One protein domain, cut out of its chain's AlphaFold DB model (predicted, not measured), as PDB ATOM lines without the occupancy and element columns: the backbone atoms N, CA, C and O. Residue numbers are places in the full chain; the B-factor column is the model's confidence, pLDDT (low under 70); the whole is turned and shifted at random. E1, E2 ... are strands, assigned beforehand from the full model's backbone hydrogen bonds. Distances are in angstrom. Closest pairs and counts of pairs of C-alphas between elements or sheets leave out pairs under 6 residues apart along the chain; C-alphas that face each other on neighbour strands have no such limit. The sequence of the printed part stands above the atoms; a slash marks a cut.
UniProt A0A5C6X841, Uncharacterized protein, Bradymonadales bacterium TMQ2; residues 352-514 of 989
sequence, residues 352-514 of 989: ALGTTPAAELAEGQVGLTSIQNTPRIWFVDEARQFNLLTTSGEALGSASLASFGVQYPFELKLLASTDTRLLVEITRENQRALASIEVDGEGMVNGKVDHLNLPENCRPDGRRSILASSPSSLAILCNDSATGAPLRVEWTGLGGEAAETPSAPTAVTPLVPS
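This is residues 352 to 514 of the 989 residues of an uncharacterized protein of Bradymonadales bacterium TMQ2 (UniProt A0A5C6X841). Three strongly twisted antiparallel sheets follow one another along the longest axis: E1 to E4 and E5 to E8 make a sandwich, and E9 to E13 make a third sheet beyond E5 to E8, loosely joined to it by few close contacts. An unnamed stretch, residues 352 to 365, lies at the sandwich end, and the tail after E13 at the other. The printed part has 163 residues with no named helix and thirteen named strands, E1 to E13 in chain order; the class is all strand. The first two sheets run E1 E2 E3 E4 and E5 E6 E7 E8; the third is branched at E11. The whole is compact, with a radius of gyration of the C-alphas of 15.5 A and spans of 49 by 34 by 27 A.

Find C-alpha 366 at (13.158, -46.238, 78.931), where E1, residues 366 to 371, begins. Next come E2, 374 to 380, 19.8 A long, E3, 385 to 390, and E4, 395 to 400. Then read E5, 411 to 417, E6, 421 to 428, 22.5 A long, E7, 431 to 439, 25.3 A long from C-alpha 431 at (20.678, -35.504, 93.226), and E8, 445 to 452, which bends by 58 degrees at residue 448. Last come E9, 458 to 460, E10, 466 to 469, E11, 473 to 480, 21.2 A long, E12, 486 to 492, 19.7 A long, and E13, 507 to 510, ending at C-alpha 510 (7.080, -14.994, 90.320).

E1 to E4, E5 to E8 and E10 to E13 are meanders, each strand the antiparallel neighbour of the one before. Look at N 369 and O 376 of the hairpin E1 and E2, 2.9 A apart, and N 424 and O 435 of the hairpin E6 and E7, also 2.9 A. In the sandwich, two sheets face to face, the parts that face each other are 9.9 A centre to centre, and the strands of the one sheet stand at 30 degrees to those of the other. The closest C-alphas of E4 and E8 are those of Ala 399 and Gly 447, 4.0 A apart; those of E1 and E5 are Ile 371 and Ser 417, 6.6 A. Beside E11, E9 and E10 lie on one side and E12 on the other; N 459 and O 479, of E9 and E11, are 2.9 A apart. The closest C-alphas of E5 and E10, Ala 416 and Ile 466, are 6.5 A apart.

The C-alphas farthest apart, of Thr 355 and Ser 514, are 51.3 A apart. The printed part has no cut. The link E12 to E13, 14 residues, is long. Mean pLDDT of the printed part is 87.2; residues 461 to 465, 498 to 499 and 512 to 514 are under 70.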
ATOM      1  N   ALA A 352      15.626 -55.758  71.676       93.44
ATOM      2  CA  ALA A 352      16.639 -54.830  72.164       93.44
ATOM      3  C   ALA A 352      16.367 -53.410  71.646       93.44
ATOM      4  O   ALA A 352      15.776 -53.238  70.577       93.44
ATOM      5  N   LEU A 353      16.846 -52.398  72.374       91.69
ATOM      6  CA  LEU A 353      16.943 -51.022  71.886       91.69
ATOM      7  C   LEU A 353      18.408 -50.725  71.564       91.69
ATOM      8  O   LEU A 353      19.257 -50.621  72.449       91.69
ATOM      9  N   GLY A 354      18.731 -50.649  70.272       89.69
ATOM     10  CA  GLY A 354      20.121 -50.579  69.828       89.69
ATOM     11  C   GLY A 354      20.897 -51.838  70.225       89.69
ATOM     12  O   GLY A 354      20.574 -52.940  69.784       89.69
ATOM     13  N   THR A 355      21.941 -51.679  71.041       91.06
ATOM     14  CA  THR A 355      22.731 -52.799  71.580       91.06
ATOM     15  C   THR A 355      22.286 -53.256  72.965       91.06
ATOM     16  O   THR A 355      22.823 -54.249  73.447       91.06
ATOM     17  N   THR A 356      21.353 -52.550  73.609       93.06
ATOM     18  CA  THR A 356      20.902 -52.851  74.971       93.06
ATOM     19  C   THR A 356      19.714 -53.816  74.921       93.06
ATOM     20  O   THR A 356      18.665 -53.450  74.379       93.06
ATOM     21  N   PRO A 357      19.845 -55.048  75.445       95.25
ATOM     22  CA  PRO A 357      18.736 -55.987  75.553       95.25
ATOM     23  C   PRO A 357      17.555 -55.375  76.307       95.25
ATOM     24  O   PRO A 357      17.737 -54.726  77.335       95.25
ATOM     25  N   ALA A 358      16.336 -55.635  75.836       93.25
ATOM     26  CA  ALA A 358      15.116 -55.154  76.480       93.25
ATOM     27  C   ALA A 358      15.054 -55.529  77.973       93.25
ATOM     28  O   ALA A 358      14.656 -54.714  78.802       93.25
ATOM     29  N   ALA A 359      15.519 -56.735  78.315       92.94
ATOM     30  CA  ALA A 359      15.585 -57.265  79.676       92.94
ATOM     31  C   ALA A 359      16.481 -56.467  80.645       92.94
ATOM     32  O   ALA A 359      16.334 -56.624  81.853       92.94
ATOM     33  N   GLU A 360      17.411 -55.654  80.138       93.38
ATOM     34  CA  GLU A 360      18.361 -54.882  80.955       93.38
ATOM     35  C   GLU A 360      17.877 -53.457  81.252       93.38
ATOM     36  O   GLU A 360      18.419 -52.800  82.136       93.38
ATOM     37  N   LEU A 361      16.859 -52.973  80.536       91.56
ATOM     38  CA  LEU A 361      16.289 -51.645  80.758       91.56
ATOM     39  C   LEU A 361      15.362 -51.686  81.971       91.56
ATOM     40  O   LEU A 361      14.399 -52.446  81.952       91.56
ATOM     41  N   ALA A 362      15.615 -50.874  82.992       89.69
ATOM     42  CA  ALA A 362      14.708 -50.704  84.130       89.69
ATOM     43  C   ALA A 362      13.660 -49.600  83.880       89.69
ATOM     44  O   ALA A 362      13.810 -48.784  82.963       89.69
ATOM     45  N   GLU A 363      12.621 -49.545  84.719       87.44
ATOM     46  CA  GLU A 363      11.708 -48.399  84.785       87.44
ATOM     47  C   GLU A 363      12.500 -47.086  84.953       87.44
ATOM     48  O   GLU A 363      13.533 -47.036  85.630       87.44
ATOM     49  N   GLY A 364      12.078 -46.035  84.247       87.25
ATOM     50  CA  GLY A 364      12.773 -44.744  84.221       87.25
ATOM     51  C   GLY A 364      14.073 -44.715  83.406       87.25
ATOM     52  O   GLY A 364      14.672 -43.655  83.255       87.25
ATOM     53  N   GLN A 365      14.521 -45.832  82.827       93.38
ATOM     54  CA  GLN A 365      15.618 -45.845  81.845       93.38
ATOM     55  C   GLN A 365      15.126 -45.905  80.403       93.38
ATOM     56  O   GLN A 365      15.917 -45.754  79.473       93.38
ATOM     57  N   VAL A 366      13.831 -46.135  80.216       95.75
ATOM     58  CA  VAL A 366      13.158 -46.238  78.931       95.75
ATOM     59  C   VAL A 366      11.748 -45.676  79.074       95.75
ATOM     60  O   VAL A 366      11.143 -45.785  80.137       95.75
ATOM     61  N   GLY A 367      11.219 -45.090  78.007       94.94
ATOM     62  CA  GLY A 367       9.836 -44.638  77.975       94.94
ATOM     63  C   GLY A 367       9.405 -44.166  76.593       94.94
ATOM     64  O   GLY A 367      10.110 -44.338  75.595       94.94
ATOM     65  N   LEU A 368       8.224 -43.551  76.541       94.50
ATOM     66  CA  LEU A 368       7.682 -42.931  75.334       94.50
ATOM     67  C   LEU A 368       7.636 -41.411  75.452       94.50
ATOM     68  O   LEU A 368       7.474 -40.849  76.535       94.50
ATOM     69  N   THR A 369       7.758 -40.754  74.306       94.12
ATOM     70  CA  THR A 369       7.489 -39.328  74.112       94.12
ATOM     71  C   THR A 369       6.751 -39.110  72.797       94.12
ATOM     72  O   THR A 369       6.682 -40.010  71.960       94.12
ATOM     73  N   SER A 370       6.232 -37.905  72.591       91.50
ATOM     74  CA  SER A 370       5.788 -37.444  71.284       91.50
ATOM     75  C   SER A 370       6.603 -36.237  70.852       91.50
ATOM     76  O   SER A 370       6.756 -35.282  71.611       91.50
ATOM     77  N   ILE A 371       7.112 -36.286  69.624       89.62
ATOM     78  CA  ILE A 371       7.772 -35.165  68.953       89.62
ATOM     79  C   ILE A 371       7.043 -34.979  67.630       89.62
ATOM     80  O   ILE A 371       6.852 -35.960  66.905       89.62
ATOM     81  N   GLN A 372       6.569 -33.761  67.347       88.50
ATOM     82  CA  GLN A 372       5.772 -33.461  66.152       88.50
ATOM     83  C   GLN A 372       4.567 -34.399  65.984       88.50
ATOM     84  O   GLN A 372       4.303 -34.928  64.905       88.50
ATOM     85  N   ASN A 373       3.849 -34.665  67.079       88.44
ATOM     86  CA  ASN A 373       2.718 -35.601  67.121       88.44
ATOM     87  C   ASN A 373       3.057 -37.033  66.675       88.44
ATOM     88  O   ASN A 373       2.155 -37.798  66.355       88.44
ATOM     89  N   THR A 374       4.333 -37.424  66.675       90.50
ATOM     90  CA  THR A 374       4.731 -38.795  66.355       90.50
ATOM     91  C   THR A 374       5.327 -39.457  67.595       90.50
ATOM     92  O   THR A 374       6.216 -38.868  68.219       90.50
ATOM     93  N   PRO A 375       4.864 -40.655  67.993       94.19
ATOM     94  CA  PRO A 375       5.433 -41.360  69.130       94.19
ATOM     95  C   PRO A 375       6.891 -41.749  68.854       94.19
ATOM     96  O   PRO A 375       7.267 -42.138  67.739       94.19
ATOM     97  N   ARG A 376       7.719 -41.627  69.889       95.69
ATOM     98  CA  ARG A 376       9.143 -41.963  69.898       95.69
ATOM     99  C   ARG A 376       9.482 -42.715  71.175       95.69
ATOM    100  O   ARG A 376       8.943 -42.404  72.236       95.69
ATOM    101  N   ILE A 377      10.397 -43.669  71.062       96.44
ATOM    102  CA  ILE A 377      10.977 -44.363  72.210       96.44
ATOM    103  C   ILE A 377      12.222 -43.594  72.612       96.44
ATOM    104  O   ILE A 377      13.053 -43.289  71.759       96.44
ATOM    105  N   TRP A 378      12.372 -43.308  73.894       96.06
ATOM    106  CA  TRP A 378      13.645 -42.861  74.437       96.06
ATOM    107  C   TRP A 378      14.190 -43.922  75.385       96.06
ATOM    108  O   TRP A 378      13.420 -44.612  76.052       96.06
ATOM    109  N   PHE A 379      15.512 -44.066  75.441       95.94
ATOM    110  CA  PHE A 379      16.168 -44.866  76.473       95.94
ATOM    111  C   PHE A 379      17.567 -44.344  76.790       95.94
ATOM    112  O   PHE A 379      18.174 -43.635  75.984       95.94
ATOM    113  N   VAL A 380      18.088 -44.704  77.959       93.88
ATOM    114  CA  VAL A 380      19.459 -44.398  78.374       93.88
ATOM    115  C   VAL A 380      20.261 -45.686  78.481       93.88
ATOM    116  O   VAL A 380      19.907 -46.583  79.243       93.88
ATOM    117  N   ASP A 381      21.355 -45.774  77.727       91.88
ATOM    118  CA  ASP A 381      22.241 -46.940  77.762       91.88
ATOM    119  C   ASP A 381      23.274 -46.885  78.909       91.88
ATOM    120  O   ASP A 381      23.437 -45.875  79.601       91.88
ATOM    121  N   GLU A 382      24.022 -47.976  79.106       89.75
ATOM    122  CA  GLU A 382      25.095 -48.051  80.113       89.75
ATOM    123  C   GLU A 382      26.231 -47.037  79.864       89.75
ATOM    124  O   GLU A 382      26.941 -46.637  80.793       89.75
ATOM    125  N   ALA A 383      26.398 -46.589  78.614       89.12
ATOM    126  CA  ALA A 383      27.342 -45.543  78.226       89.12
ATOM    127  C   ALA A 383      26.804 -44.125  78.507       89.12
ATOM    128  O   ALA A 383      27.459 -43.133  78.161       89.12
ATOM    129  N   ARG A 384      25.648 -44.020  79.181       91.50
ATOM    130  CA  ARG A 384      24.961 -42.772  79.533       91.50
ATOM    131  C   ARG A 384      24.628 -41.938  78.301       91.50
ATOM    132  O   ARG A 384      24.686 -40.710  78.358       91.50
ATOM    133  N   GLN A 385      24.328 -42.587  77.182       92.69
ATOM    134  CA  GLN A 385      23.763 -41.917  76.021       92.69
ATOM    135  C   GLN A 385      22.245 -41.958  76.130       92.69
ATOM    136  O   GLN A 385      21.651 -43.025  76.274       92.69
ATOM    137  N   PHE A 386      21.624 -40.787  76.056       94.19
ATOM    138  CA  PHE A 386      20.215 -40.665  75.742       94.19
ATOM    139  C   PHE A 386      20.040 -40.983  74.263       94.19
ATOM    140  O   PHE A 386      20.603 -40.302  73.410       94.19
ATOM    141  N   ASN A 387      19.274 -42.015  73.960       95.00
ATOM    142  CA  ASN A 387      18.985 -42.447  72.608       95.00
ATOM    143  C   ASN A 387      17.504 -42.212  72.330       95.00
ATOM    144  O   ASN A 387      16.657 -42.507  73.174       95.00
ATOM    145  N   LEU A 388      17.200 -41.720  71.133       95.12
ATOM    146  CA  LEU A 388      15.835 -41.587  70.644       95.12
ATOM    147  C   LEU A 388      15.653 -42.507  69.439       95.12
ATOM    148  O   LEU A 388      16.514 -42.567  68.563       95.12
ATOM    149  N   LEU A 389      14.542 -43.233  69.390       95.38
ATOM    150  CA  LEU A 389      14.208 -44.153  68.309       95.38
ATOM    151  C   LEU A 389      12.786 -43.915  67.823       95.38
ATOM    152  O   LEU A 389      11.903 -43.454  68.556       95.38
ATOM    153  N   THR A 390      12.546 -44.292  66.575       95.06
ATOM    154  CA  THR A 390      11.194 -44.508  66.070       95.06
ATOM    155  C   THR A 390      10.536 -45.682  66.805       95.06
ATOM    156  O   THR A 390      11.199 -46.528  67.408       95.06
ATOM    157  N   THR A 391       9.217 -45.812  66.681       93.62
ATOM    158  CA  THR A 391       8.502 -47.023  67.113       93.62
ATOM    159  C   THR A 391       8.860 -48.260  66.271       93.62
ATOM    160  O   THR A 391       8.599 -49.388  66.675       93.62
ATOM    161  N   SER A 392       9.524 -48.113  65.119       92.19
ATOM    162  CA  SER A 392      10.103 -49.259  64.400       92.19
ATOM    163  C   SER A 392      11.434 -49.744  64.996       92.19
ATOM    164  O   SER A 392      11.917 -50.802  64.599       92.19
ATOM    165  N   GLY A 393      12.012 -49.017  65.963       91.62
ATOM    166  CA  GLY A 393      13.329 -49.304  66.539       91.62
ATOM    167  C   GLY A 393      14.498 -48.709  65.745       91.62
ATOM    168  O   GLY A 393      15.652 -49.043  66.008       91.62
ATOM    169  N   GLU A 394      14.232 -47.831  64.775       93.69
ATOM    170  CA  GLU A 394      15.274 -47.121  64.029       93.69
ATOM    171  C   GLU A 394      15.813 -45.958  64.866       93.69
ATOM    172  O   GLU A 394      15.049 -45.159  65.407       93.69
ATOM    173  N   ALA A 395      17.138 -45.861  64.986       92.88
ATOM    174  CA  ALA A 395      17.778 -44.813  65.771       92.88
ATOM    175  C   ALA A 395      17.648 -43.442  65.088       92.88
ATOM    176  O   ALA A 395      18.040 -43.280  63.934       92.88
ATOM    177  N   LEU A 396      17.173 -42.451  65.843       90.50
ATOM    178  CA  LEU A 396      17.047 -41.048  65.436       90.50
ATOM    179  C   LEU A 396      18.182 -40.171  65.992       90.50
ATOM    180  O   LEU A 396      18.131 -38.947  65.957       90.50
ATOM    181  N   GLY A 397      19.225 -40.788  66.535       92.31
ATOM    182  CA  GLY A 397      20.368 -40.096  67.116       92.31
ATOM    183  C   GLY A 397      20.484 -40.305  68.619       92.31
ATOM    184  O   GLY A 397      19.644 -40.938  69.266       92.31
ATOM    185  N   SER A 398      21.581 -39.791  69.160       91.75
ATOM    186  CA  SER A 398      21.920 -39.927  70.566       91.75
ATOM    187  C   SER A 398      22.580 -38.665  71.101       91.75
ATOM    188  O   SER A 398      23.197 -37.895  70.362       91.75
ATOM    189  N   ALA A 399      22.438 -38.444  72.402       90.12
ATOM    190  CA  ALA A 399      23.077 -37.360  73.120       90.12
ATOM    191  C   ALA A 399      23.727 -37.870  74.402       90.12
ATOM    192  O   ALA A 399      23.147 -38.648  75.157       90.12
ATOM    193  N   SER A 400      24.946 -37.412  74.666       90.44
ATOM    194  CA  SER A 400      25.703 -37.857  75.832       90.44
ATOM    195  C   SER A 400      25.242 -37.131  77.092       90.44
ATOM    196  O   SER A 400      25.369 -35.913  77.190       90.44
ATOM    197  N   LEU A 401      24.789 -37.888  78.093       87.75
ATOM    198  CA  LEU A 401      24.495 -37.396  79.443       87.75
ATOM    199  C   LEU A 401      25.715 -37.502  80.375       87.75
ATOM    200  O   LEU A 401      25.618 -37.274  81.581       87.75
ATOM    201  N   ALA A 402      26.895 -37.848  79.847       84.56
ATOM    202  CA  ALA A 402      28.102 -38.040  80.651       84.56
ATOM    203  C   ALA A 402      28.566 -36.765  81.386       84.56
ATOM    204  O   ALA A 402      29.256 -36.868  82.402       84.56
ATOM    205  N   SER A 403      28.179 -35.580  80.905       81.25
ATOM    206  CA  SER A 403      28.531 -34.279  81.493       81.25
ATOM    207  C   SER A 403      27.828 -33.982  82.822       81.25
ATOM    208  O   SER A 403      28.312 -33.149  83.582       81.25
ATOM    209  N   PHE A 404      26.737 -34.678  83.155       79.00
ATOM    210  CA  PHE A 404      25.924 -34.357  84.335       79.00
ATOM    211  C   PHE A 404      26.543 -34.806  85.663       79.00
ATOM    212  O   PHE A 404      25.998 -34.520  86.723       79.00
ATOM    213  N   GLY A 405      27.663 -35.537  85.645       80.25
ATOM    214  CA  GLY A 405      28.319 -36.037  86.862       80.25
ATOM    215  C   GLY A 405      27.501 -37.070  87.654       80.25
ATOM    216  O   GLY A 405      28.043 -37.698  88.564       80.25
ATOM    217  N   VAL A 406      26.240 -37.304  87.279       76.94
ATOM    218  CA  VAL A 406      25.369 -38.321  87.862       76.94
ATOM    219  C   VAL A 406      25.927 -39.698  87.506       76.94
ATOM    220  O   VAL A 406      26.197 -40.020  86.344       76.94
ATOM    221  N   GLN A 407      26.175 -40.511  88.530       82.94
ATOM    222  CA  GLN A 407      26.620 -41.884  88.332       82.94
ATOM    223  C   GLN A 407      25.459 -42.712  87.758       82.94
ATOM    224  O   GLN A 407      24.309 -42.520  88.135       82.94
ATOM    225  N   TYR A 408      25.753 -43.668  86.880       82.88
ATOM    226  CA  TYR A 408      24.776 -44.660  86.412       82.88
ATOM    227  C   TYR A 408      24.660 -45.816  87.434       82.88
ATOM    228  O   TYR A 408      25.671 -46.118  88.084       82.88
ATOM    229  N   PRO A 409      23.486 -46.444  87.637       85.19
ATOM    230  CA  PRO A 409      22.184 -46.111  87.051       85.19
ATOM    231  C   PRO A 409      21.575 -44.848  87.675       85.19
ATOM    232  O   PRO A 409      21.865 -44.520  88.825       85.19
ATOM    233  N   PHE A 410      20.761 -44.139  86.900       87.81
ATOM    234  CA  PHE A 410      19.897 -43.043  87.340       87.81
ATOM    235  C   PHE A 410      18.526 -43.208  86.683       87.81
ATOM    236  O   PHE A 410      18.412 -43.900  85.670       87.81
ATOM    237  N   GLU A 411      17.515 -42.575  87.260       88.38
ATOM    238  CA  GLU A 411      16.166 -42.514  86.711       88.38
ATOM    239  C   GLU A 411      16.037 -41.247  85.861       88.38
ATOM    240  O   GLU A 411      16.484 -40.166  86.259       88.38
ATOM    241  N   LEU A 412      15.458 -41.375  84.674       90.81
ATOM    242  CA  LEU A 412      15.155 -40.264  83.793       90.81
ATOM    243  C   LEU A 412      13.640 -40.117  83.706       90.81
ATOM    244  O   LEU A 412      12.931 -40.988  83.212       90.81
ATOM    245  N   LYS A 413      13.146 -38.967  84.149       90.50
ATOM    246  CA  LYS A 413      11.750 -38.587  84.008       90.50
ATOM    247  C   LYS A 413      11.636 -37.546  82.910       90.50
ATOM    248  O   LYS A 413      12.110 -36.419  83.048       90.50
ATOM    249  N   LEU A 414      11.003 -37.907  81.801       89.19
ATOM    250  CA  LEU A 414      10.661 -36.932  80.774       89.19
ATOM    251  C   LEU A 414       9.581 -35.994  81.325       89.19
ATOM    252  O   LEU A 414       8.442 -36.406  81.549       89.19
ATOM    253  N   LEU A 415       9.947 -34.735  81.542       86.94
ATOM    254  CA  LEU A 415       9.027 -33.732  82.056       86.94
ATOM    255  C   LEU A 415       8.163 -33.163  80.942       86.94
ATOM    256  O   LEU A 415       6.975 -32.981  81.147       86.94
ATOM    257  N   ALA A 416       8.736 -32.876  79.776       86.75
ATOM    258  CA  ALA A 416       7.994 -32.302  78.662       86.75
ATOM    259  C   ALA A 416       8.748 -32.470  77.337       86.75
ATOM    260  O   ALA A 416       9.951 -32.731  77.307       86.75
ATOM    261  N   SER A 417       8.020 -32.305  76.237       87.94
ATOM    262  CA  SER A 417       8.523 -32.404  74.869       87.94
ATOM    263  C   SER A 417       7.931 -31.271  74.040       87.94
ATOM    264  O   SER A 417       6.740 -30.978  74.155       87.94
ATOM    265  N   THR A 418       8.757 -30.636  73.219       87.88
ATOM    266  CA  THR A 418       8.343 -29.705  72.168       87.88
ATOM    267  C   THR A 418       8.862 -30.202  70.824       87.88
ATOM    268  O   THR A 418       9.612 -31.176  70.753       87.88
ATOM    269  N   ASP A 419       8.516 -29.510  69.742       85.88
ATOM    270  CA  ASP A 419       9.005 -29.866  68.406       85.88
ATOM    271  C   ASP A 419      10.522 -29.691  68.237       85.88
ATOM    272  O   ASP A 419      11.072 -30.164  67.249       85.88
ATOM    273  N   THR A 420      11.202 -29.015  69.173       88.25
ATOM    274  CA  THR A 420      12.648 -28.742  69.082       88.25
ATOM    275  C   THR A 420      13.448 -29.153  70.317       88.25
ATOM    276  O   THR A 420      14.679 -29.110  70.295       88.25
ATOM    277  N   ARG A 421      12.795 -29.524  71.428       91.00
ATOM    278  CA  ARG A 421      13.482 -29.834  72.690       91.00
ATOM    279  C   ARG A 421      12.767 -30.914  73.495       91.00
ATOM    280  O   ARG A 421      11.545 -30.927  73.602       91.00
ATOM    281  N   LEU A 422      13.553 -31.758  74.155       92.50
ATOM    282  CA  LEU A 422      13.099 -32.639  75.230       92.50
ATOM    283  C   LEU A 422      13.612 -32.100  76.559       92.50
ATOM    284  O   LEU A 422      14.803 -31.814  76.689       92.50
ATOM    285  N   LEU A 423      12.728 -31.984  77.545       93.25
ATOM    286  CA  LEU A 423      13.087 -31.597  78.901       93.25
ATOM    287  C   LEU A 423      13.037 -32.824  79.803       93.25
ATOM    288  O   LEU A 423      11.966 -33.394  80.026       93.25
ATOM    289  N   VAL A 424      14.190 -33.221  80.327       93.50
ATOM    290  CA  VAL A 424      14.337 -34.439  81.126       93.50
ATOM    291  C   VAL A 424      14.888 -34.109  82.506       93.50
ATOM    292  O   VAL A 424      15.859 -33.367  82.648       93.50
ATOM    293  N   GLU A 425      14.256 -34.660  83.536       92.69
ATOM    294  CA  GLU A 425      14.760 -34.658  84.904       92.69
ATOM    295  C   GLU A 425      15.553 -35.944  85.127       92.69
ATOM    296  O   GLU A 425      15.045 -37.047  84.953       92.69
ATOM    297  N   ILE A 426      16.816 -35.795  85.500       92.00
ATOM    298  CA  ILE A 426      17.711 -36.889  85.849       92.00
ATOM    299  C   ILE A 426      17.748 -36.952  87.370       92.00
ATOM    300  O   ILE A 426      18.215 -36.009  88.014       92.00
ATOM    301  N   THR A 427      17.271 -38.049  87.947       88.50
ATOM    302  CA  THR A 427      17.250 -38.240  89.395       88.50
ATOM    303  C   THR A 427      18.069 -39.455  89.807       88.50
ATOM    304  O   THR A 427      18.061 -40.510  89.174       88.50
ATOM    305  N   ARG A 428      18.837 -39.295  90.883       86.88
ATOM    306  CA  ARG A 428      19.493 -40.404  91.574       86.88
ATOM    307  C   ARG A 428      19.650 -40.050  93.040       86.88
ATOM    308  O   ARG A 428      20.345 -39.090  93.367       86.88
ATOM    309  N   GLU A 429      19.067 -40.866  93.915       87.00
ATOM    310  CA  GLU A 429      19.083 -40.642  95.365       87.00
ATOM    311  C   GLU A 429      18.588 -39.219  95.698       87.00
ATOM    312  O   GLU A 429      17.414 -38.915  95.515       87.00
ATOM    313  N   ASN A 430      19.493 -38.329  96.121       82.00
ATOM    314  CA  ASN A 430      19.203 -36.940  96.487       82.00
ATOM    315  C   ASN A 430      19.715 -35.918  95.457       82.00
ATOM    316  O   ASN A 430      19.705 -34.717  95.724       82.00
ATOM    317  N   GLN A 431      20.220 -36.372  94.307       84.38
ATOM    318  CA  GLN A 431      20.678 -35.504  93.226       84.38
ATOM    319  C   GLN A 431      19.616 -35.437  92.136       84.38
ATOM    320  O   GLN A 431      19.175 -36.463  91.617       84.38
ATOM    321  N   ARG A 432      19.231 -34.211  91.785       87.19
ATOM    322  CA  ARG A 432      18.362 -33.905  90.654       87.19
ATOM    323  C   ARG A 432      19.108 -32.976  89.715       87.19
ATOM    324  O   ARG A 432      19.692 -31.993  90.165       87.19
ATOM    325  N   ALA A 433      19.091 -33.294  88.433       89.81
ATOM    326  CA  ALA A 433      19.604 -32.423  87.393       89.81
ATOM    327  C   ALA A 433      18.553 -32.287  86.297       89.81
ATOM    328  O   ALA A 433      17.894 -33.262  85.941       89.81
ATOM    329  N   LEU A 434      18.402 -31.082  85.761       92.75
ATOM    330  CA  LEU A 434      17.508 -30.829  84.643       92.75
ATOM    331  C   LEU A 434      18.344 -30.698  83.371       92.75
ATOM    332  O   LEU A 434      19.323 -29.951  83.335       92.75
ATOM    333  N   ALA A 435      17.961 -31.423  82.329       93.31
ATOM    334  CA  ALA A 435      18.623 -31.370  81.038       93.31
ATOM    335  C   ALA A 435      17.620 -31.009  79.944       93.31
ATOM    336  O   ALA A 435      16.522 -31.561  79.889       93.31
ATOM    337  N   SER A 436      18.015 -30.104  79.051       93.50
ATOM    338  CA  SER A 436      17.325 -29.894  77.782       93.50
ATOM    339  C   SER A 436      18.131 -30.556  76.674       93.50
ATOM    340  O   SER A 436      19.303 -30.244  76.487       93.50
ATOM    341  N   ILE A 437      17.495 -31.439  75.916       93.88
ATOM    342  CA  ILE A 437      18.091 -32.128  74.769       93.88
ATOM    343  C   ILE A 437      17.509 -31.506  73.503       93.88
ATOM    344  O   ILE A 437      16.289 -31.433  73.368       93.88
ATOM    345  N   GLU A 438      18.364 -31.024  72.603       92.50
ATOM    346  CA  GLU A 438      17.926 -30.422  71.340       92.50
ATOM    347  C   GLU A 438      17.542 -31.505  70.327       92.50
ATOM    348  O   GLU A 438      18.278 -32.478  70.117       92.50
ATOM    349  N   VAL A 439      16.397 -31.300  69.686       92.19
ATOM    350  CA  VAL A 439      15.861 -32.148  68.628       92.19
ATOM    351  C   VAL A 439      15.652 -31.288  67.383       92.19
ATOM    352  O   VAL A 439      15.195 -30.150  67.486       92.19
ATOM    353  N   ASP A 440      16.030 -31.785  66.210       89.75
ATOM    354  CA  ASP A 440      15.819 -31.059  64.959       89.75
ATOM    355  C   ASP A 440      14.382 -31.188  64.421       89.75
ATOM    356  O   ASP A 440      13.523 -31.869  64.983       89.75
ATOM    357  N   GLY A 441      14.124 -30.521  63.292       85.31
ATOM    358  CA  GLY A 441      12.829 -30.548  62.617       85.31
ATOM    359  C   GLY A 441      12.427 -31.907  62.031       85.31
ATOM    360  O   GLY A 441      11.309 -32.014  61.539       85.31
ATOM    361  N   GLU A 442      13.283 -32.930  62.071       87.00
ATOM    362  CA  GLU A 442      12.951 -34.314  61.701       87.00
ATOM    363  C   GLU A 442      12.730 -35.200  62.942       87.00
ATOM    364  O   GLU A 442      12.393 -36.384  62.831       87.00
ATOM    365  N   GLY A 443      12.883 -34.638  64.143       86.69
ATOM    366  CA  GLY A 443      12.826 -35.390  65.387       86.69
ATOM    367  C   GLY A 443      14.146 -36.085  65.733       86.69
ATOM    368  O   GLY A 443      14.130 -36.987  66.569       86.69
ATOM    369  N   MET A 444      15.266 -35.714  65.103       90.56
ATOM    370  CA  MET A 444      16.582 -36.292  65.372       90.56
ATOM    371  C   MET A 444      17.273 -35.584  66.534       90.56
ATOM    372  O   MET A 444      17.223 -34.363  66.666       90.56
ATOM    373  N   VAL A 445      17.968 -36.345  67.376       91.19
ATOM    374  CA  VAL A 445      18.733 -35.783  68.495       91.19
ATOM    375  C   VAL A 445      20.053 -35.209  67.979       91.19
ATOM    376  O   VAL A 445      20.918 -35.949  67.510       91.19
ATOM    377  N   ASN A 446      20.257 -33.898  68.140       88.44
ATOM    378  CA  ASN A 446      21.437 -33.178  67.628       88.44
ATOM    379  C   ASN A 446      22.707 -33.353  68.484       88.44
ATOM    380  O   ASN A 446      23.693 -32.634  68.311       88.44
ATOM    381  N   GLY A 447      22.688 -34.269  69.454       86.38
ATOM    382  CA  GLY A 447      23.789 -34.535  70.387       86.38
ATOM    383  C   GLY A 447      24.055 -33.430  71.416       86.38
ATOM    384  O   GLY A 447      24.856 -33.631  72.330       86.38
ATOM    385  N   LYS A 448      23.393 -32.275  71.300       86.75
ATOM    386  CA  LYS A 448      23.509 -31.158  72.238       86.75
ATOM    387  C   LYS A 448      22.606 -31.371  73.445       86.75
ATOM    388  O   LYS A 448      21.400 -31.573  73.304       86.75
ATOM    389  N   VAL A 449      23.211 -31.277  74.624       90.62
ATOM    390  CA  VAL A 449      22.507 -31.305  75.901       90.62
ATOM    391  C   VAL A 449      22.899 -30.076  76.702       90.62
ATOM    392  O   VAL A 449      24.070 -29.901  77.040       90.62
ATOM    393  N   ASP A 450      21.914 -29.241  77.008       90.81
ATOM    394  CA  ASP A 450      22.064 -28.104  77.904       90.81
ATOM    395  C   ASP A 450      21.758 -28.568  79.336       90.81
ATOM    396  O   ASP A 450      20.667 -29.067  79.619       90.81
ATOM    397  N   HIS A 451      22.709 -28.399  80.257       92.25
ATOM    398  CA  HIS A 451      22.469 -28.606  81.685       92.25
ATOM    399  C   HIS A 451      21.840 -27.337  82.266       92.25
ATOM    400  O   HIS A 451      22.413 -26.254  82.155       92.25
ATOM    401  N   LEU A 452      20.659 -27.458  82.867       93.00
ATOM    402  CA  LEU A 452      19.894 -26.336  83.399       93.00
ATOM    403  C   LEU A 452      19.980 -26.324  84.928       93.00
ATOM    404  O   LEU A 452      19.579 -27.284  85.585       93.00
ATOM    405  N   ASN A 453      20.469 -25.222  85.505       90.94
ATOM    406  CA  ASN A 453      20.354 -24.997  86.945       90.94
ATOM    407  C   ASN A 453      18.936 -24.526  87.265       90.94
ATOM    408  O   ASN A 453      18.541 -23.436  86.849       90.94
ATOM    409  N   LEU A 454      18.191 -25.314  88.036       89.00
ATOM    410  CA  LEU A 454      16.957 -24.844  88.654       89.00
ATOM    411  C   LEU A 454      17.281 -24.023  89.912       89.00
ATOM    412  O   LEU A 454      18.230 -24.358  90.627       89.00
ATOM    413  N   PRO A 455      16.509 -22.965  90.215       89.56
ATOM    414  CA  PRO A 455      16.529 -22.354  91.543       89.56
ATOM    415  C   PRO A 455      16.315 -23.420  92.634       89.56
ATOM    416  O   PRO A 455      15.513 -24.326  92.428       89.56
ATOM    417  N   GLU A 456      16.977 -23.309  93.794       86.94
ATOM    418  CA  GLU A 456      16.938 -24.341  94.859       86.94
ATOM    419  C   GLU A 456      15.515 -24.708  95.316       86.94
ATOM    420  O   GLU A 456      15.268 -25.846  95.716       86.94
ATOM    421  N   ASN A 457      14.570 -23.773  95.195       87.25
ATOM    422  CA  ASN A 457      13.179 -24.000  95.567       87.25
ATOM    423  C   ASN A 457      12.267 -24.344  94.378       87.25
ATOM    424  O   ASN A 457      11.091 -24.600  94.561       87.25
ATOM    425  N   CYS A 458      12.747 -24.350  93.141       88.38
ATOM    426  CA  CYS A 458      11.895 -24.560  91.970       88.38
ATOM    427  C   CYS A 458      11.671 -26.060  91.720       88.38
ATOM    428  O   CYS A 458      12.606 -26.787  91.381       88.38
ATOM    429  N   ARG A 459      10.423 -26.527  91.857       87.31
ATOM    430  CA  ARG A 459      10.006 -27.899  91.521       87.31
ATOM    431  C   ARG A 459       9.120 -27.905  90.269       87.31
ATOM    432  O   ARG A 459       8.015 -27.367  90.335       87.31
ATOM    433  N   PRO A 460       9.572 -28.469  89.133       83.31
ATOM    434  CA  PRO A 460       8.749 -28.568  87.926       83.31
ATOM    435  C   PRO A 460       7.505 -29.424  88.187       83.31
ATOM    436  O   PRO A 460       7.616 -30.517  88.743       83.31
ATOM    437  N   ASP A 461       6.335 -28.958  87.755       69.62
ATOM    438  CA  ASP A 461       5.034 -29.585  88.036       69.62
ATOM    439  C   ASP A 461       4.657 -30.678  87.006       69.62
ATOM    440  O   ASP A 461       3.543 -30.774  86.492       69.62
ATOM    441  N   GLY A 462       5.635 -31.502  86.611       64.94
ATOM    442  CA  GLY A 462       5.426 -32.586  85.644       64.94
ATOM    443  C   GLY A 462       5.091 -32.113  84.217       64.94
ATOM    444  O   GLY A 462       5.692 -31.162  83.710       64.94
ATOM    445  N   ARG A 463       4.154 -32.809  83.546       55.12
ATOM    446  CA  ARG A 463       3.907 -32.757  82.081       55.12
ATOM    447  C   ARG A 463       3.528 -31.389  81.497       55.12
ATOM    448  O   ARG A 463       3.606 -31.217  80.284       55.12
ATOM    449  N   ARG A 464       3.151 -30.408  82.325       61.66
ATOM    450  CA  ARG A 464       2.750 -29.054  81.889       61.66
ATOM    451  C   ARG A 464       3.801 -27.978  82.178       61.66
ATOM    452  O   ARG A 464       3.493 -26.793  82.162       61.66
ATOM    453  N   SER A 465       5.047 -28.378  82.429       69.25
ATOM    454  CA  SER A 465       6.077 -27.436  82.868       69.25
ATOM    455  C   SER A 465       6.622 -26.532  81.758       69.25
ATOM    456  O   SER A 465       7.174 -25.505  82.099       69.25
ATOM    457  N   ILE A 466       6.522 -26.829  80.455       73.94
ATOM    458  CA  ILE A 466       7.066 -25.914  79.420       73.94
ATOM    459  C   ILE A 466       6.019 -24.870  79.028       73.94
ATOM    460  O   ILE A 466       4.967 -25.219  78.501       73.94
ATOM    461  N   LEU A 467       6.343 -23.591  79.234       77.75
ATOM    462  CA  LEU A 467       5.521 -22.451  78.812       77.75
ATOM    463  C   LEU A 467       5.834 -22.038  77.374       77.75
ATOM    464  O   LEU A 467       4.939 -21.752  76.586       77.75
ATOM    465  N   ALA A 468       7.123 -21.999  77.037       80.50
ATOM    466  CA  ALA A 468       7.605 -21.659  75.708       80.50
ATOM    467  C   ALA A 468       8.975 -22.298  75.475       80.50
ATOM    468  O   ALA A 468       9.796 -22.391  76.389       80.50
ATOM    469  N   SER A 469       9.257 -22.703  74.239       84.19
ATOM    470  CA  SER A 469      10.607 -23.103  73.842       84.19
ATOM    471  C   SER A 469      10.914 -22.619  72.435       84.19
ATOM    472  O   SER A 469      10.061 -22.698  71.554       84.19
ATOM    473  N   SER A 470      12.149 -22.197  72.222       83.88
ATOM    474  CA  SER A 470      12.734 -21.948  70.913       83.88
ATOM    475  C   SER A 470      14.112 -22.625  70.839       83.88
ATOM    476  O   SER A 470      14.614 -23.138  71.849       83.88
ATOM    477  N   PRO A 471      14.790 -22.608  69.678       80.69
ATOM    478  CA  PRO A 471      16.163 -23.092  69.589       80.69
ATOM    479  C   PRO A 471      17.120 -22.398  70.571       80.69
ATOM    480  O   PRO A 471      18.079 -23.025  71.006       80.69
ATOM    481  N   SER A 472      16.855 -21.146  70.967       87.19
ATOM    482  CA  SER A 472      17.739 -20.352  71.832       87.19
ATOM    483  C   SER A 472      17.156 -19.980  73.193       87.19
ATOM    484  O   SER A 472      17.858 -19.373  74.003       87.19
ATOM    485  N   SER A 473      15.908 -20.335  73.487       89.06
ATOM    486  CA  SER A 473      15.270 -20.022  74.764       89.06
ATOM    487  C   SER A 473      14.379 -21.151  75.265       89.06
ATOM    488  O   SER A 473      13.793 -21.901  74.488       89.06
ATOM    489  N   LEU A 474      14.264 -21.262  76.581       90.44
ATOM    490  CA  LEU A 474      13.347 -22.169  77.253       90.44
ATOM    491  C   LEU A 474      12.727 -21.424  78.428       90.44
ATOM    492  O   LEU A 474      13.456 -20.853  79.231       90.44
ATOM    493  N   ALA A 475      11.407 -21.452  78.540       90.50
ATOM    494  CA  ALA A 475      10.681 -20.972  79.702       90.50
ATOM    495  C   ALA A 475       9.878 -22.131  80.291       90.50
ATOM    496  O   ALA A 475       9.100 -22.771  79.577       90.50
ATOM    497  N   ILE A 476      10.059 -22.387  81.583       90.94
ATOM    498  CA  ILE A 476       9.290 -23.389  82.314       90.94
ATOM    499  C   ILE A 476       8.504 -22.763  83.462       90.94
ATOM    500  O   ILE A 476       8.880 -21.725  84.005       90.94
ATOM    501  N   LEU A 477       7.432 -23.440  83.841       89.69
ATOM    502  CA  LEU A 477       6.675 -23.245  85.056       89.69
ATOM    503  C   LEU A 477       7.173 -24.229  86.118       89.69
ATOM    504  O   LEU A 477       7.314 -25.425  85.855       89.69
ATOM    505  N   CYS A 478       7.418 -23.735  87.322       89.88
ATOM    506  CA  CYS A 478       7.664 -24.571  88.490       89.88
ATOM    507  C   CYS A 478       7.012 -23.970  89.726       89.88
ATOM    508  O   CYS A 478       6.754 -22.774  89.762       89.88
ATOM    509  N   ASN A 479       6.784 -24.780  90.754       88.00
ATOM    510  CA  ASN A 479       6.293 -24.295  92.038       88.00
ATOM    511  C   ASN A 479       7.482 -24.032  92.967       88.00
ATOM    512  O   ASN A 479       8.384 -24.868  93.081       88.00
ATOM    513  N   ASP A 480       7.498 -22.866  93.609       86.88
ATOM    514  CA  ASP A 480       8.435 -22.537  94.679       86.88
ATOM    515  C   ASP A 480       8.120 -23.399  95.905       86.88
ATOM    516  O   ASP A 480       7.127 -23.182  96.586       86.88
ATOM    517  N   SER A 481       8.964 -24.372  96.222       83.69
ATOM    518  CA  SER A 481       8.801 -25.297  97.341       83.69
ATOM    519  C   SER A 481       8.785 -24.620  98.709       83.69
ATOM    520  O   SER A 481       8.415 -25.267  99.685       83.69
ATOM    521  N   ALA A 482       9.213 -23.356  98.810       83.44
ATOM    522  CA  ALA A 482       9.142 -22.595 100.051       83.44
ATOM    523  C   ALA A 482       7.816 -21.838 100.216       83.44
ATOM    524  O   ALA A 482       7.437 -21.543 101.348       83.44
ATOM    525  N   THR A 483       7.140 -21.478  99.118       84.81
ATOM    526  CA  THR A 483       5.958 -20.594  99.149       84.81
ATOM    527  C   THR A 483       4.717 -21.171  98.466       84.81
ATOM    528  O   THR A 483       3.645 -20.575  98.565       84.81
ATOM    529  N   GLY A 484       4.854 -22.277  97.738       83.31
ATOM    530  CA  GLY A 484       3.840 -22.852  96.856       83.31
ATOM    531  C   GLY A 484       3.533 -22.001  95.617       83.31
ATOM    532  O   GLY A 484       2.681 -22.377  94.813       83.31
ATOM    533  N   ALA A 485       4.186 -20.844  95.446       82.88
ATOM    534  CA  ALA A 485       3.867 -19.913  94.373       82.88
ATOM    535  C   ALA A 485       4.433 -20.389  93.023       82.88
ATOM    536  O   ALA A 485       5.585 -20.834  92.965       82.88
ATOM    537  N   PRO A 486       3.680 -20.254  91.918       84.31
ATOM    538  CA  PRO A 486       4.200 -20.555  90.594       84.31
ATOM    539  C   PRO A 486       5.298 -19.553  90.204       84.31
ATOM    540  O   PRO A 486       5.146 -18.334  90.315       84.31
ATOM    541  N   LEU A 487       6.412 -20.072  89.706       89.38
ATOM    542  CA  LEU A 487       7.550 -19.343  89.165       89.38
ATOM    543  C   LEU A 487       7.672 -19.642  87.671       89.38
ATOM    544  O   LEU A 487       7.680 -20.800  87.252       89.38
ATOM    545  N   ARG A 488       7.843 -18.591  86.873       91.88
ATOM    546  CA  ARG A 488       8.317 -18.682  85.492       91.88
ATOM    547  C   ARG A 488       9.839 -18.594  85.503       91.88
ATOM    548  O   ARG A 488      10.392 -17.562  85.882       91.88
ATOM    549  N   VAL A 489      10.513 -19.665  85.099       91.38
ATOM    550  CA  VAL A 489      11.977 -19.728  85.000       91.38
ATOM    551  C   VAL A 489      12.373 -19.772  83.535       91.38
ATOM    552  O   VAL A 489      11.923 -20.645  82.797       91.38
ATOM    553  N   GLU A 490      13.210 -18.832  83.116       93.25
ATOM    554  CA  GLU A 490      13.631 -18.684  81.728       93.25
ATOM    555  C   GLU A 490      15.136 -18.827  81.575       93.25
ATOM    556  O   GLU A 490      15.914 -18.287  82.359       93.25
ATOM    557  N   TRP A 491      15.543 -19.481  80.496       94.44
ATOM    558  CA  TRP A 491      16.910 -19.534  80.003       94.44
ATOM    559  C   TRP A 491      16.927 -18.987  78.580       94.44
ATOM    560  O   TRP A 491      16.094 -19.351  77.752       94.44
ATOM    561  N   THR A 492      17.897 -18.134  78.278       90.38
ATOM    562  CA  THR A 492      18.136 -17.572  76.941       90.38
ATOM    563  C   THR A 492      19.576 -17.831  76.523       90.38
ATOM    564  O   THR A 492      20.462 -17.906  77.371       90.38
ATOM    565  N   GLY A 493      19.840 -17.894  75.220       86.00
ATOM    566  CA  GLY A 493      21.166 -18.234  74.698       86.00
ATOM    567  C   GLY A 493      21.482 -19.730  74.775       86.00
ATOM    568  O   GLY A 493      22.651 -20.107  74.766       86.00
ATOM    569  N   LEU A 494      20.451 -20.577  74.855       86.19
ATOM    570  CA  LEU A 494      20.603 -22.025  74.737       86.19
ATOM    571  C   LEU A 494      21.025 -22.413  73.303       86.19
ATOM    572  O   LEU A 494      20.861 -21.628  72.367       86.19
ATOM    573  N   GLY A 495      21.583 -23.613  73.117       76.75
ATOM    574  CA  GLY A 495      21.984 -24.108  71.788       76.75
ATOM    575  C   GLY A 495      23.383 -23.684  71.302       76.75
ATOM    576  O   GLY A 495      23.746 -23.983  70.157       76.75
ATOM    577  N   GLY A 496      24.185 -23.028  72.153       79.50
ATOM    578  CA  GLY A 496      25.624 -22.807  71.930       79.50
ATOM    579  C   GLY A 496      26.451 -24.106  71.952       79.50
ATOM    580  O   GLY A 496      25.903 -25.204  72.038       79.50
ATOM    581  N   GLU A 497      27.784 -24.013  71.853       77.62
ATOM    582  CA  GLU A 497      28.640 -25.173  72.166       77.62
ATOM    583  C   GLU A 497      28.347 -25.642  73.597       77.62
ATOM    584  O   GLU A 497      28.162 -24.806  74.482       77.62
ATOM    585  N   ALA A 498      28.280 -26.963  73.806       67.75
ATOM    586  CA  ALA A 498      27.914 -27.558  75.088       67.75
ATOM    587  C   ALA A 498      28.758 -26.950  76.218       67.75
ATOM    588  O   ALA A 498      29.967 -27.184  76.307       67.75
ATOM    589  N   ALA A 499      28.121 -26.140  77.063       67.94
ATOM    590  CA  ALA A 499      28.787 -25.538  78.200       67.94
ATOM    591  C   ALA A 499      29.062 -26.632  79.239       67.94
ATOM    592  O   ALA A 499      28.150 -27.334  79.671       67.94
ATOM    593  N   GLU A 500      30.321 -26.779  79.665       77.12
ATOM    594  CA  GLU A 500      30.679 -27.713  80.749       77.12
ATOM    595  C   GLU A 500      30.026 -27.328  82.090       77.12
ATOM    596  O   GLU A 500      29.897 -28.156  82.990       77.12
ATOM    597  N   THR A 501      29.612 -26.067  82.236       82.81
ATOM    598  CA  THR A 501      28.930 -25.548  83.422       82.81
ATOM    599  C   THR A 501      27.429 -25.428  83.180       82.81
ATOM    600  O   THR A 501      27.053 -24.875  82.146       82.81
ATOM    601  N   PRO A 502      26.574 -25.848  84.133       85.69
ATOM    602  CA  PRO A 502      25.140 -25.657  83.999       85.69
ATOM    603  C   PRO A 502      24.758 -24.190  83.795       85.69
ATOM    604  O   PRO A 502      25.240 -23.293  84.494       85.69
ATOM    605  N   SER A 503      23.858 -23.970  82.844       88.56
ATOM    606  CA  SER A 503      23.302 -22.672  82.494       88.56
ATOM    607  C   SER A 503      22.411 -22.184  83.634       88.56
ATOM    608  O   SER A 503      21.395 -22.805  83.962       88.56
ATOM    609  N   ALA A 504      22.802 -21.074  84.259       91.25
ATOM    610  CA  ALA A 504      21.937 -20.363  85.194       91.25
ATOM    611  C   ALA A 504      20.710 -19.801  84.452       91.25
ATOM    612  O   ALA A 504      20.837 -19.440  83.278       91.25
ATOM    613  N   PRO A 505      19.539 -19.719  85.107       91.69
ATOM    614  CA  PRO A 505      18.376 -19.083  84.508       91.69
ATOM    615  C   PRO A 505      18.679 -17.608  84.234       91.69
ATOM    616  O   PRO A 505      19.282 -16.921  85.061       91.69
ATOM    617  N   THR A 506      18.266 -17.124  83.065       94.81
ATOM    618  CA  THR A 506      18.345 -15.708  82.692       94.81
ATOM    619  C   THR A 506      17.328 -14.886  83.478       94.81
ATOM    620  O   THR A 506      17.623 -13.757  83.865       94.81
ATOM    621  N   ALA A 507      16.144 -15.450  83.734       92.62
ATOM    622  CA  ALA A 507      15.096 -14.806  84.513       92.62
ATOM    623  C   ALA A 507      14.368 -15.817  85.406       92.62
ATOM    624  O   ALA A 507      14.153 -16.969  85.031       92.62
ATOM    625  N   VAL A 508      13.985 -15.366  86.600       91.00
ATOM    626  CA  VAL A 508      13.082 -16.076  87.510       91.00
ATOM    627  C   VAL A 508      12.037 -15.063  87.938       91.00
ATOM    628  O   VAL A 508      12.339 -14.138  88.692       91.00
ATOM    629  N   THR A 509      10.824 -15.222  87.429       91.06
ATOM    630  CA  THR A 509       9.730 -14.282  87.656       91.06
ATOM    631  C   THR A 509       8.638 -14.994  88.444       91.06
ATOM    632  O   THR A 509       8.097 -15.986  87.950       91.06
ATOM    633  N   PRO A 510       8.281 -14.524  89.652       85.06
ATOM    634  CA  PRO A 510       7.080 -14.994  90.320       85.06
ATOM    635  C   PRO A 510       5.892 -14.703  89.417       85.06
ATOM    636  O   PRO A 510       5.681 -13.553  89.022       85.06
ATOM    637  N   LEU A 511       5.114 -15.727  89.085       76.81
ATOM    638  CA  LEU A 511       3.816 -15.497  88.480       76.81
ATOM    639  C   LEU A 511       2.913 -15.023  89.606       76.81
ATOM    640  O   LEU A 511       2.279 -15.809  90.304       76.81
ATOM    641  N   VAL A 512       2.894 -13.707  89.813       57.56
ATOM    642  CA  VAL A 512       1.797 -13.082  90.535       57.56
ATOM    643  C   VAL A 512       0.576 -13.390  89.679       57.56
ATOM    644  O   VAL A 512       0.558 -12.937  88.532       57.56
ATOM    645  N   PRO A 513      -0.406 -14.181  90.154       47.34
ATOM    646  CA  PRO A 513      -1.643 -14.334  89.413       47.34
ATOM    647  C   PRO A 513      -2.160 -12.921  89.197       47.34
ATOM    648  O   PRO A 513      -2.463 -12.209  90.160       47.34
ATOM    649  N   SER A 514      -2.148 -12.472  87.945       35.28
ATOM    650  CA  SER A 514      -2.670 -11.176  87.570       35.28
ATOM    651  C   SER A 514      -4.161 -11.232  87.874       35.28
ATOM    652  O   SER A 514      -4.978 -11.681  87.078       35.28
TER     653      SER A 514